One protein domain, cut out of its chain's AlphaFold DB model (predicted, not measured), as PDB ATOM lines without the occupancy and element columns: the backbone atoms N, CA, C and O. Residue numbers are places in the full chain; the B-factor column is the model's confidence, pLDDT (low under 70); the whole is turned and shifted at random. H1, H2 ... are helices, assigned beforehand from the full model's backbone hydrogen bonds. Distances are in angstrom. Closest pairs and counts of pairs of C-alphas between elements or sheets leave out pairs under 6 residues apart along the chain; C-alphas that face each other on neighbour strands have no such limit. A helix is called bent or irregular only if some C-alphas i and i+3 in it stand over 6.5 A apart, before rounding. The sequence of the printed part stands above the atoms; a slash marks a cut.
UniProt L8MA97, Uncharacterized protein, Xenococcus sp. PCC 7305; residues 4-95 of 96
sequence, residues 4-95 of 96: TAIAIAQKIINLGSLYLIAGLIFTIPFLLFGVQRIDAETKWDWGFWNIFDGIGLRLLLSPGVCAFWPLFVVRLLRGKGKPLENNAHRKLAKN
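Overview. This is residues 4 to 95 of the 96 residues of an uncharacterized protein of Xenococcus sp. PCC 7305 (UniProt L8MA97). A long kinked helix, H1, has H2 folded back on it as a helical hairpin and the short H3 packed on it too, while residues 4 to 18 of H1 stick out as an arm and residues 83 to 95, with H4, as a tail. The 92 printed residues, with four named helices in the order H1, H2, H3, H4 and no named strand, are all helix by class. The whole is extended, with a radius of gyration of the C-alphas of 19.0 A, and spans 69 by 38 by 18 A, a flat outline.

Along the chain. Find C-alpha 4 at (46.442, -0.660, -13.773); from there H1, residues 4 to 38, runs 45.4 A, with a kink of 64 degrees near residue 30. It is only just irregular: C-alphas 32 and 35 are 6.7 A apart. H2, residues 51 to 67, covers 24.0 A with a kink of 41 degrees near residue 61; it too is only just irregular, C-alphas 60 and 63 being 7.0 A apart. H3 is residues 69 to 77, and H4, residues 88 to 94, ends at C-alpha 94, (25.357, 60.439, 0.659).

Arrangement. Look at Gly 23 of H1: its C-alpha is 4.4 A from that of Cys 66, the closest pair of H1 and H2. These touch, H1 with residues 20 to 31 alone, opposite ways at a shallow tilt of 34.8 degrees, only just short of steep. H1 touches H3 with residues 23 to 34 alone, closest at the C-alphas of Gly 23 and Trp 69, 5.4 A, the same way at a steep tilt of 40 degrees. H2 and H3 are close but not clearly touching, their closest C-alphas, Val 65 and Phe 72, 7.2 A apart. H4 is apart from H1, H2 and H3. In H3 and H4 every O i to N i+4 pair is within hydrogen-bond range; in H1 27 of 31 are, in H2 8 of 13.

Size, cuts and confidence. The C-alphas of Thr 4 and Asn 95, the two farthest apart, are 69.1 A apart. The printed part has no cut; the link from H1 to H2, 12 residues, is long. Mean pLDDT of the printed part is 74.0, and residues 34 to 57, 79 to 86, 90 and 94 to 95 are under 70.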
ATOM      1  N   THR A   4      46.749  -1.639 -14.820       87.69
ATOM      2  CA  THR A   4      46.442  -0.660 -13.773       87.69
ATOM      3  C   THR A   4      46.746   0.773 -14.202       87.69
ATOM      4  O   THR A   4      45.924   1.660 -13.989       87.69
ATOM      5  N   ALA A   5      47.883   1.010 -14.862       87.38
ATOM      6  CA  ALA A   5      48.254   2.332 -15.363       87.38
ATOM      7  C   ALA A   5      47.285   2.809 -16.455       87.38
ATOM      8  O   ALA A   5      46.860   3.962 -16.445       87.38
ATOM      9  N   ILE A   6      46.871   1.899 -17.344       91.00
ATOM     10  CA  ILE A   6      45.875   2.182 -18.389       91.00
ATOM     11  C   ILE A   6      44.513   2.510 -17.757       91.00
ATOM     12  O   ILE A   6      43.881   3.497 -18.132       91.00
ATOM     13  N   ALA A   7      44.081   1.735 -16.756       91.56
ATOM     14  CA  ALA A   7      42.817   1.969 -16.060       91.56
ATOM     15  C   ALA A   7      42.785   3.326 -15.333       91.56
ATOM     16  O   ALA A   7      41.775   4.032 -15.384       91.56
ATOM     17  N   ILE A   8      43.889   3.718 -14.687       93.94
ATOM     18  CA  ILE A   8      44.013   5.026 -14.028       93.94
ATOM     19  C   ILE A   8      43.956   6.154 -15.063       93.94
ATOM     20  O   ILE A   8      43.181   7.095 -14.888       93.94
ATOM     21  N   ALA A   9      44.713   6.039 -16.160       93.00
ATOM     22  CA  ALA A   9      44.710   7.031 -17.232       93.00
ATOM     23  C   ALA A   9      43.303   7.229 -17.817       93.00
ATOM     24  O   ALA A   9      42.836   8.363 -17.924       93.00
ATOM     25  N   GLN A  10      42.581   6.139 -18.096       93.50
ATOM     26  CA  GLN A  10      41.210   6.206 -18.605       93.50
ATOM     27  C   GLN A  10      40.268   6.923 -17.634       93.50
ATOM     28  O   GLN A  10      39.423   7.712 -18.051       93.50
ATOM     29  N   LYS A  11      40.416   6.674 -16.328       94.62
ATOM     30  CA  LYS A  11      39.576   7.301 -15.302       94.62
ATOM     31  C   LYS A  11      39.813   8.810 -15.229       94.62
ATOM     32  O   LYS A  11      38.848   9.566 -15.146       94.62
ATOM     33  N   ILE A  12      41.072   9.240 -15.314       94.62
ATOM     34  CA  ILE A  12      41.449  10.660 -15.344       94.62
ATOM     35  C   ILE A  12      40.887  11.333 -16.600       94.62
ATOM     36  O   ILE A  12      40.257  12.383 -16.490       94.62
ATOM     37  N   ILE A  13      41.053  10.711 -17.770       95.38
ATOM     38  CA  ILE A  13      40.534  11.243 -19.038       95.38
ATOM     39  C   ILE A  13      39.008  11.347 -18.987       95.38
ATOM     40  O   ILE A  13      38.464  12.391 -19.326       95.38
ATOM     41  N   ASN A  14      38.306  10.318 -18.510       95.19
ATOM     42  CA  ASN A  14      36.845  10.337 -18.419       95.19
ATOM     43  C   ASN A  14      36.341  11.443 -17.480       95.19
ATOM     44  O   ASN A  14      35.397  12.154 -17.824       95.19
ATOM     45  N   LEU A  15      36.976  11.612 -16.315       94.62
ATOM     46  CA  LEU A  15      36.627  12.676 -15.370       94.62
ATOM     47  C   LEU A  15      36.914  14.067 -15.951       94.62
ATOM     48  O   LEU A  15      36.069  14.955 -15.842       94.62
ATOM     49  N   GLY A  16      38.064  14.246 -16.603       91.69
ATOM     50  CA  GLY A  16      38.424  15.495 -17.276       91.69
ATOM     51  C   GLY A  16      37.462  15.839 -18.414       91.69
ATOM     52  O   GLY A  16      36.973  16.963 -18.491       91.69
ATOM     53  N   SER A  17      37.114  14.859 -19.249       91.50
ATOM     54  CA  SER A  17      36.141  15.020 -20.333       91.50
ATOM     55  C   SER A  17      34.766  15.416 -19.805       91.50
ATOM     56  O   SER A  17      34.164  16.356 -20.319       91.50
ATOM     57  N   LEU A  18      34.282  14.759 -18.745       93.62
ATOM     58  CA  LEU A  18      33.001  15.106 -18.127       93.62
ATOM     59  C   LEU A  18      33.017  16.533 -17.559       93.62
ATOM     60  O   LEU A  18      32.053  17.277 -17.742       93.62
ATOM     61  N   TYR A  19      34.123  16.932 -16.924       90.88
ATOM     62  CA  TYR A  19      34.308  18.287 -16.406       90.88
ATOM     63  C   TYR A  19      34.271  19.344 -17.520       90.88
ATOM     64  O   TYR A  19      33.602  20.366 -17.366       90.88
ATOM     65  N   LEU A  20      34.943  19.090 -18.648       88.94
ATOM     66  CA  LEU A  20      34.963  20.001 -19.796       88.94
ATOM     67  C   LEU A  20      33.602  20.096 -20.489       88.94
ATOM     68  O   LEU A  20      33.174  21.194 -20.838       88.94
ATOM     69  N   ILE A  21      32.894  18.974 -20.648       91.75
ATOM     70  CA  ILE A  21      31.538  18.964 -21.215       91.75
ATOM     71  C   ILE A  21      30.588  19.770 -20.322       91.75
ATOM     72  O   ILE A  21      29.842  20.610 -20.825       91.75
ATOM     73  N   ALA A  22      30.649  19.578 -19.000       91.38
ATOM     74  CA  ALA A  22      29.860  20.367 -18.056       91.38
ATOM     75  C   ALA A  22      30.193  21.867 -18.144       91.38
ATOM     76  O   ALA A  22      29.286  22.700 -18.175       91.38
ATOM     77  N   GLY A  23      31.481  22.209 -18.259       87.94
ATOM     78  CA  GLY A  23      31.940  23.583 -18.459       87.94
ATOM     79  C   GLY A  23      31.424  24.210 -19.754       87.94
ATOM     80  O   GLY A  23      30.953  25.348 -19.731       87.94
ATOM     81  N   LEU A  24      31.429  23.471 -20.867       87.62
ATOM     82  CA  LEU A  24      30.885  23.926 -22.153       87.62
ATOM     83  C   LEU A  24      29.380  24.189 -22.068       87.62
ATOM     84  O   LEU A  24      28.919  25.261 -22.467       87.62
ATOM     85  N   ILE A  25      28.631  23.248 -21.488       89.81
ATOM     86  CA  ILE A  25      27.182  23.381 -21.288       89.81
ATOM     87  C   ILE A  25      26.871  24.584 -20.396       89.81
ATOM     88  O   ILE A  25      25.911  25.298 -20.669       89.81
ATOM     89  N   PHE A  26      27.676  24.846 -19.363       87.06
ATOM     90  CA  PHE A  26      27.497  26.004 -18.485       87.06
ATOM     91  C   PHE A  26      27.877  27.332 -19.156       87.06
ATOM     92  O   PHE A  26      27.228  28.356 -18.930       87.06
ATOM     93  N   THR A  27      28.914  27.329 -19.993       83.81
ATOM     94  CA  THR A  27      29.440  28.542 -20.634       83.81
ATOM     95  C   THR A  27      28.395  29.199 -21.534       83.81
ATOM     96  O   THR A  27      28.252  30.417 -21.500       83.81
ATOM     97  N   ILE A  28      27.610  28.413 -22.276       82.00
ATOM     98  CA  ILE A  28      26.572  28.923 -23.189       82.00
ATOM     99  C   ILE A  28      25.536  29.816 -22.464       82.00
ATOM    100  O   ILE A  28      25.449  31.004 -22.785       82.00
ATOM    101  N   PRO A  29      24.775  29.331 -21.461       81.75
ATOM    102  CA  PRO A  29      23.817  30.157 -20.733       81.75
ATOM    103  C   PRO A  29      24.501  31.238 -19.888       81.75
ATOM    104  O   PRO A  29      23.947  32.327 -19.721       81.75
ATOM    105  N   PHE A  30      25.710  30.990 -19.372       78.00
ATOM    106  CA  PHE A  30      26.443  31.990 -18.597       78.00
ATOM    107  C   PHE A  30      26.859  33.199 -19.447       78.00
ATOM    108  O   PHE A  30      26.722  34.335 -18.996       78.00
ATOM    109  N   LEU A  31      27.311  32.988 -20.685       74.69
ATOM    110  CA  LEU A  31      27.653  34.079 -21.602       74.69
ATOM    111  C   LEU A  31      26.419  34.868 -22.061       74.69
ATOM    112  O   LEU A  31      26.523  36.075 -22.281       74.69
ATOM    113  N   LEU A  32      25.261  34.210 -22.180       72.50
ATOM    114  CA  LEU A  32      24.004  34.859 -22.568       72.50
ATOM    115  C   LEU A  32      23.407  35.699 -21.431       72.50
ATOM    116  O   LEU A  32      23.086  36.867 -21.640       72.50
ATOM    117  N   PHE A  33      23.292  35.127 -20.229       70.25
ATOM    118  CA  PHE A  33      22.550  35.732 -19.114       70.25
ATOM    119  C   PHE A  33      23.443  36.165 -17.943       70.25
ATOM    120  O   PHE A  33      23.187  37.177 -17.292       70.25
ATOM    121  N   GLY A  34      24.494  35.398 -17.652       65.19
ATOM    122  CA  GLY A  34      25.367  35.608 -16.495       65.19
ATOM    123  C   GLY A  34      26.279  36.828 -16.631       65.19
ATOM    124  O   GLY A  34      26.419  37.588 -15.673       65.19
ATOM    125  N   VAL A  35      26.845  37.060 -17.818       66.00
ATOM    126  CA  VAL A  35      27.752  38.195 -18.088       66.00
ATOM    127  C   VAL A  35      27.054  39.539 -17.872       66.00
ATOM    128  O   VAL A  35      27.604  40.411 -17.203       66.00
ATOM    129  N   GLN A  36      25.805  39.673 -18.325       64.81
ATOM    130  CA  GLN A  36      25.009  40.896 -18.143       64.81
ATOM    131  C   GLN A  36      24.772  41.231 -16.660       64.81
ATOM    132  O   GLN A  36      24.607  42.391 -16.292       64.81
ATOM    133  N   ARG A  37      24.763  40.212 -15.790       60.97
ATOM    134  CA  ARG A  37      24.557  40.371 -14.345       60.97
ATOM    135  C   ARG A  37      25.823  40.818 -13.609       60.97
ATOM    136  O   ARG A  37      25.723  41.377 -12.519       60.97
ATOM    137  N   ILE A  38      26.998  40.544 -14.177       59.00
ATOM    138  CA  ILE A  38      28.299  40.920 -13.606       59.00
ATOM    139  C   ILE A  38      28.678  42.330 -14.054       59.00
ATOM    140  O   ILE A  38      29.176  43.101 -13.230       59.00
ATOM    141  N   ASP A  39      28.381  42.686 -15.306       55.69
ATOM    142  CA  ASP A  39      28.656  44.021 -15.818       55.69
ATOM    143  C   ASP A  39      27.484  44.605 -16.613       55.69
ATOM    144  O   ASP A  39      27.160  44.189 -17.727       55.69
ATOM    145  N   ALA A  40      26.845  45.610 -16.010       51.91
ATOM    146  CA  ALA A  40      25.709  46.330 -16.576       51.91
ATOM    147  C   ALA A  40      26.091  47.240 -17.759       51.91
ATOM    148  O   ALA A  40      25.202  47.799 -18.398       51.91
ATOM    149  N   GLU A  41      27.388  47.405 -18.040       53.28
ATOM    150  CA  GLU A  41      27.896  48.181 -19.180       53.28
ATOM    151  C   GLU A  41      27.918  47.353 -20.472       53.28
ATOM    152  O   GLU A  41      27.766  47.900 -21.559       53.28
ATOM    153  N   THR A  42      27.938  46.019 -20.368       52.09
ATOM    154  CA  THR A  42      27.663  45.095 -21.482       52.09
ATOM    155  C   THR A  42      26.159  44.975 -21.755       52.09
ATOM    156  O   THR A  42      25.593  43.875 -21.767       52.09
ATOM    157  N   LYS A  43      25.473  46.108 -21.956       51.31
ATOM    158  CA  LYS A  43      24.093  46.093 -22.455       51.31
ATOM    159  C   LYS A  43      24.093  45.496 -23.853       51.31
ATOM    160  O   LYS A  43      24.747  45.983 -24.765       51.31
ATOM    161  N   TRP A  44      23.383  44.387 -23.975       51.81
ATOM    162  CA  TRP A  44      23.196  43.679 -25.224       51.81
ATOM    163  C   TRP A  44      22.263  44.503 -26.106       51.81
ATOM    164  O   TRP A  44      21.082  44.640 -25.791       51.81
ATOM    165  N   ASP A  45      22.799  45.078 -27.177       53.47
ATOM    166  CA  ASP A  45      21.974  45.669 -28.218       53.47
ATOM    167  C   ASP A  45      21.520  44.537 -29.149       53.47
ATOM    168  O   ASP A  45      22.337  43.874 -29.789       53.47
ATOM    169  N   TRP A  46      20.218  44.243 -29.162       49.66
ATOM    170  CA  TRP A  46      19.601  43.111 -29.880       49.66
ATOM    171  C   TRP A  46      19.551  43.310 -31.410       49.66
ATOM    172  O   TRP A  46      18.750  42.689 -32.110       49.66
ATOM    173  N   GLY A  47      20.404  44.176 -31.954       46.78
ATOM    174  CA  GLY A  47      20.570  44.349 -33.389       46.78
ATOM    175  C   GLY A  47      21.358  43.184 -33.981       46.78
ATOM    176  O   GLY A  47      22.493  42.935 -33.586       46.78
ATOM    177  N   PHE A  48      20.792  42.513 -34.987       48.97
ATOM    178  CA  PHE A  48      21.449  41.458 -35.778       48.97
ATOM    179  C   PHE A  48      22.849  41.861 -36.301       48.97
ATOM    180  O   PHE A  48      23.708  41.008 -36.502       48.97
ATOM    181  N   TRP A  49      23.098  43.167 -36.456       46.56
ATOM    182  CA  TRP A  49      24.370  43.756 -36.886       46.56
ATOM    183  C   TRP A  49      25.375  44.060 -35.753       46.56
ATOM    184  O   TRP A  49      26.569  44.117 -36.024       46.56
ATOM    185  N   ASN A  50      24.939  44.155 -34.488       49.97
ATOM    186  CA  ASN A  50      25.784  44.423 -33.303       49.97
ATOM    187  C   ASN A  50      26.224  43.140 -32.570       49.97
ATOM    188  O   ASN A  50      26.668  43.159 -31.420       49.97
ATOM    189  N   ILE A  51      26.119  41.995 -33.244       51.81
ATOM    190  CA  ILE A  51      26.560  40.697 -32.729       51.81
ATOM    191  C   ILE A  51      28.078  40.683 -32.488       51.81
ATOM    192  O   ILE A  51      28.527  40.102 -31.504       51.81
ATOM    193  N   PHE A  52      28.871  41.373 -33.315       53.19
ATOM    194  CA  PHE A  52      30.335  41.326 -33.235       53.19
ATOM    195  C   PHE A  52      30.945  42.223 -32.148       53.19
ATOM    196  O   PHE A  52      31.932  41.813 -31.534       53.19
ATOM    197  N   ASP A  53      30.329  43.365 -31.826       54.84
ATOM    198  CA  ASP A  53      30.878  44.331 -30.856       54.84
ATOM    199  C   ASP A  53      30.936  43.780 -29.420       54.84
ATOM    200  O   ASP A  53      31.853  44.085 -28.659       54.84
ATOM    201  N   GLY A  54      30.003  42.896 -29.050       58.31
ATOM    202  CA  GLY A  54      29.987  42.232 -27.740       58.31
ATOM    203  C   GLY A  54      30.591  40.821 -27.719       58.31
ATOM    204  O   GLY A  54      30.886  40.290 -26.643       58.31
ATOM    205  N   ILE A  55      30.762  40.181 -28.883       65.44
ATOM    206  CA  ILE A  55      31.226  38.788 -28.975       65.44
ATOM    207  C   ILE A  55      32.726  38.663 -28.755       65.44
ATOM    208  O   ILE A  55      33.134  37.674 -28.152       65.44
ATOM    209  N   GLY A  56      33.541  39.640 -29.164       65.81
ATOM    210  CA  GLY A  56      35.000  39.559 -29.012       65.81
ATOM    211  C   GLY A  56      35.429  39.298 -27.564       65.81
ATOM    212  O   GLY A  56      36.165  38.351 -27.287       65.81
ATOM    213  N   LEU A  57      34.872  40.060 -26.618       66.94
ATOM    214  CA  LEU A  57      35.129  39.872 -25.188       66.94
ATOM    215  C   LEU A  57      34.568  38.539 -24.668       66.94
ATOM    216  O   LEU A  57      35.224  37.846 -23.896       66.94
ATOM    217  N   ARG A  58      33.364  38.141 -25.097       70.50
ATOM    218  CA  ARG A  58      32.730  36.887 -24.653       70.50
ATOM    219  C   ARG A  58      33.464  35.653 -25.171       70.50
ATOM    220  O   ARG A  58      33.617  34.693 -24.425       70.50
ATOM    221  N   LEU A  59      33.947  35.691 -26.410       72.44
ATOM    222  CA  LEU A  59      34.751  34.637 -27.018       72.44
ATOM    223  C   LEU A  59      36.118  34.549 -26.339       72.44
ATOM    224  O   LEU A  59      36.547  33.451 -25.996       72.44
ATOM    225  N   LEU A  60      36.745  35.693 -26.048       75.75
ATOM    226  CA  LEU A  60      37.996  35.749 -25.291       75.75
ATOM    227  C   LEU A  60      37.839  35.183 -23.868       75.75
ATOM    228  O   LEU A  60      38.721  34.483 -23.377       75.75
ATOM    229  N   LEU A  61      36.703  35.445 -23.216       74.94
ATOM    230  CA  LEU A  61      36.396  34.936 -21.877       74.94
ATOM    231  C   LEU A  61      35.913  33.478 -21.883       74.94
ATOM    232  O   LEU A  61      36.068  32.791 -20.876       74.94
ATOM    233  N   SER A  62      35.357  32.989 -22.994       79.12
ATOM    234  CA  SER A  62      34.770  31.647 -23.103       79.12
ATOM    235  C   SER A  62      35.686  30.494 -22.660       79.12
ATOM    236  O   SER A  62      35.208  29.671 -21.873       79.12
ATOM    237  N   PRO A  63      36.987  30.418 -23.031       79.94
ATOM    238  CA  PRO A  63      37.852  29.349 -22.533       79.94
ATOM    239  C   PRO A  63      38.064  29.439 -21.016       79.94
ATOM    240  O   PRO A  63      38.068  28.416 -20.333       79.94
ATOM    241  N   GLY A  64      38.174  30.654 -20.470       82.81
ATOM    242  CA  GLY A  64      38.321  30.877 -19.030       82.81
ATOM    243  C   GLY A  64      37.055  30.519 -18.249       82.81
ATOM    244  O   GLY A  64      37.131  29.873 -17.206       82.81
ATOM    245  N   VAL A  65      35.882  30.876 -18.774       82.69
ATOM    246  CA  VAL A  65      34.585  30.515 -18.182       82.69
ATOM    247  C   VAL A  65      34.382  29.004 -18.197       82.69
ATOM    248  O   VAL A  65      33.953  28.449 -17.189       82.69
ATOM    249  N   CYS A  66      34.744  28.333 -19.290       85.88
ATOM    250  CA  CYS A  66      34.649  26.881 -19.400       85.88
ATOM    251  C   CYS A  66      35.587  26.174 -18.411       85.88
ATOM    252  O   CYS A  66      35.160  25.271 -17.694       85.88
ATOM    253  N   ALA A  67      36.843  26.619 -18.302       85.94
ATOM    254  CA  ALA A  67      37.814  26.033 -17.378       85.94
ATOM    255  C   ALA A  67      37.440  26.253 -15.902       85.94
ATOM    256  O   ALA A  67      37.622  25.356 -15.077       85.94
ATOM    257  N   PHE A  68      36.889  27.423 -15.568       86.12
ATOM    258  CA  PHE A  68      36.577  27.833 -14.195       86.12
ATOM    259  C   PHE A  68      35.074  27.889 -13.897       86.12
ATOM    260  O   PHE A  68      34.641  28.592 -12.978       86.12
ATOM    261  N   TRP A  69      34.268  27.117 -14.630       85.69
ATOM    262  CA  TRP A  69      32.809  27.110 -14.500       85.69
ATOM    263  C   TRP A  69      32.295  26.921 -13.058       85.69
ATOM    264  O   TRP A  69      31.357  27.635 -12.693       85.69
ATOM    265  N   PRO A  70      32.902  26.092 -12.171       86.75
ATOM    266  CA  PRO A  70      32.389  25.923 -10.812       86.75
ATOM    267  C   PRO A  70      32.502  27.211  -9.988       86.75
ATOM    268  O   PRO A  70      31.622  27.520  -9.184       86.75
ATOM    269  N   LEU A  71      33.558  28.006 -10.205       84.56
ATOM    270  CA  LEU A  71      33.735  29.291  -9.525       84.56
ATOM    271  C   LEU A  71      32.651  30.281  -9.955       84.56
ATOM    272  O   LEU A  71      32.089  30.984  -9.111       84.56
ATOM    273  N   PHE A  72      32.317  30.301 -11.247       80.06
ATOM    274  CA  PHE A  72      31.248  31.140 -11.783       80.06
ATOM    275  C   PHE A  72      29.863  30.697 -11.304       80.06
ATOM    276  O   PHE A  72      29.067  31.560 -10.933       80.06
ATOM    277  N   VAL A  73      29.594  29.389 -11.203       83.62
ATOM    278  CA  VAL A  73      28.367  28.852 -10.581       83.62
ATOM    279  C   VAL A  73      28.240  29.340  -9.143       83.62
ATOM    280  O   VAL A  73      27.230  29.940  -8.778       83.62
ATOM    281  N   VAL A  74      29.279  29.153  -8.324       84.94
ATOM    282  CA  VAL A  74      29.270  29.586  -6.918       84.94
ATOM    283  C   VAL A  74      29.090  31.100  -6.814       84.94
ATOM    284  O   VAL A  74      28.373  31.584  -5.937       84.94
ATOM    285  N   ARG A  75      29.714  31.869  -7.711       79.06
ATOM    286  CA  ARG A  75      29.587  33.329  -7.751       79.06
ATOM    287  C   ARG A  75      28.173  33.771  -8.131       79.06
ATOM    288  O   ARG A  75      27.664  34.695  -7.496       79.06
ATOM    289  N   LEU A  76      27.550  33.100  -9.101       75.50
ATOM    290  CA  LEU A  76      26.179  33.358  -9.543       75.50
ATOM    291  C   LEU A  76      25.172  33.031  -8.431       75.50
ATOM    292  O   LEU A  76      24.316  33.860  -8.128       75.50
ATOM    293  N   LEU A  77      25.331  31.880  -7.767       80.62
ATOM    294  CA  LEU A  77      24.495  31.462  -6.635       80.62
ATOM    295  C   LEU A  77      24.643  32.389  -5.422       80.62
ATOM    296  O   LEU A  77      23.665  32.679  -4.742       80.62
ATOM    297  N   ARG A  78      25.854  32.896  -5.156       78.81
ATOM    298  CA  ARG A  78      26.107  33.831  -4.046       78.81
ATOM    299  C   ARG A  78      25.580  35.244  -4.295       78.81
ATOM    300  O   ARG A  78      25.641  36.052  -3.373       78.81
ATOM    301  N   GLY A  79      25.122  35.572  -5.507       63.69
ATOM    302  CA  GLY A  79      24.414  36.823  -5.804       63.69
ATOM    303  C   GLY A  79      25.156  38.111  -5.427       63.69
ATOM    304  O   GLY A  79      24.519  39.144  -5.242       63.69
ATOM    305  N   LYS A  80      26.487  38.075  -5.275       57.97
ATOM    306  CA  LYS A  80      27.265  39.247  -4.855       57.97
ATOM    307  C   LYS A  80      27.258  40.279  -5.985       57.97
ATOM    308  O   LYS A  80      28.024  40.130  -6.936       57.97
ATOM    309  N   GLY A  81      26.399  41.293  -5.864       60.94
ATOM    310  CA  GLY A  81      26.382  42.471  -6.735       60.94
ATOM    311  C   GLY A  81      27.720  43.218  -6.736       60.94
ATOM    312  O   GLY A  81      28.604  42.900  -5.930       60.94
ATOM    313  N   LYS A  82      27.874  44.188  -7.659       57.12
ATOM    314  CA  LYS A  82      29.075  45.042  -7.783       57.12
ATOM    315  C   LYS A  82      29.545  45.443  -6.373       57.12
ATOM    316  O   LYS A  82      28.717  45.950  -5.610       57.12
ATOM    317  N   PRO A  83      30.814  45.180  -5.991       58.25
ATOM    318  CA  PRO A  83      31.323  45.633  -4.710       58.25
ATOM    319  C   PRO A  83      31.112  47.141  -4.654       58.25
ATOM    320  O   PRO A  83      31.646  47.880  -5.476       58.25
ATOM    321  N   LEU A  84      30.251  47.586  -3.742       57.69
ATOM    322  CA  LEU A  84      30.051  49.005  -3.524       57.69
ATOM    323  C   LEU A  84      31.362  49.534  -2.956       57.69
ATOM    324  O   LEU A  84      31.762  49.139  -1.860       57.69
ATOM    325  N   GLU A  85      32.042  50.388  -3.719       60.62
ATOM    326  CA  GLU A  85      33.216  51.094  -3.227       60.62
ATOM    327  C   GLU A  85      32.877  51.788  -1.908       60.62
ATOM    328  O   GLU A  85      32.003  52.657  -1.839       60.62
ATOM    329  N   ASN A  86      33.581  51.392  -0.851       63.59
ATOM    330  CA  ASN A  86      33.412  51.937   0.486       63.59
ATOM    331  C   ASN A  86      34.417  53.075   0.721       63.59
ATOM    332  O   ASN A  86      35.142  53.079   1.712       63.59
ATOM    333  N   ASN A  87      34.492  54.018  -0.223       75.12
ATOM    334  CA  ASN A  87      35.396  55.164  -0.152       75.12
ATOM    335  C   ASN A  87      34.778  56.303   0.676       75.12
ATOM    336  O   ASN A  87      33.573  56.566   0.595       75.12
ATOM    337  N   ALA A  88      35.609  57.006   1.454       74.19
ATOM    338  CA  ALA A  88      35.185  58.118   2.316       74.19
ATOM    339  C   ALA A  88      34.437  59.214   1.532       74.19
ATOM    340  O   ALA A  88      33.413  59.719   1.990       74.19
ATOM    341  N   HIS A  89      34.877  59.484   0.299       72.19
ATOM    342  CA  HIS A  89      34.247  60.440  -0.611       72.19
ATOM    343  C   HIS A  89      32.783  60.105  -0.935       72.19
ATOM    344  O   HIS A  89      31.947  61.004  -0.987       72.19
ATOM    345  N   ARG A  90      32.427  58.818  -1.079       68.31
ATOM    346  CA  ARG A  90      31.040  58.422  -1.367       68.31
ATOM    347  C   ARG A  90      30.146  58.446  -0.129       68.31
ATOM    348  O   ARG A  90      28.951  58.693  -0.257       68.31
ATOM    349  N   LYS A  91      30.705  58.217   1.063       75.00
ATOM    350  CA  LYS A  91      29.955  58.374   2.322       75.00
ATOM    351  C   LYS A  91      29.587  59.834   2.574       75.00
ATOM    352  O   LYS A  91      28.466  60.099   2.987       75.00
ATOM    353  N   LEU A  92      30.502  60.755   2.273       71.81
ATOM    354  CA  LEU A  92      30.259  62.194   2.393       71.81
ATOM    355  C   LEU A  92      29.171  62.669   1.420       71.81
ATOM    356  O   LEU A  92      28.235  63.326   1.851       71.81
ATOM    357  N   ALA A  93      29.219  62.234   0.155       74.31
ATOM    358  CA  ALA A  93      28.213  62.589  -0.854       74.31
ATOM    359  C   ALA A  93      26.806  62.008  -0.599       74.31
ATOM    360  O   ALA A  93      25.854  62.401  -1.262       74.31
ATOM    361  N   LYS A  94      26.659  61.036   0.311       67.81
ATOM    362  CA  LYS A  94      25.357  60.439   0.659       67.81
ATOM    363  C   LYS A  94      24.679  61.131   1.848       67.81
ATOM    364  O   LYS A  94      23.497  60.898   2.073       67.81
ATOM    365  N   ASN A  95      25.439  61.923   2.606       61.28
ATOM    366  CA  ASN A  95      24.989  62.627   3.809       61.28
ATOM    367  C   ASN A  95      24.857  64.151   3.597       61.28
ATOM    368  O   ASN A  95      24.566  64.857   4.560       61.28
TER     369      ASN A  95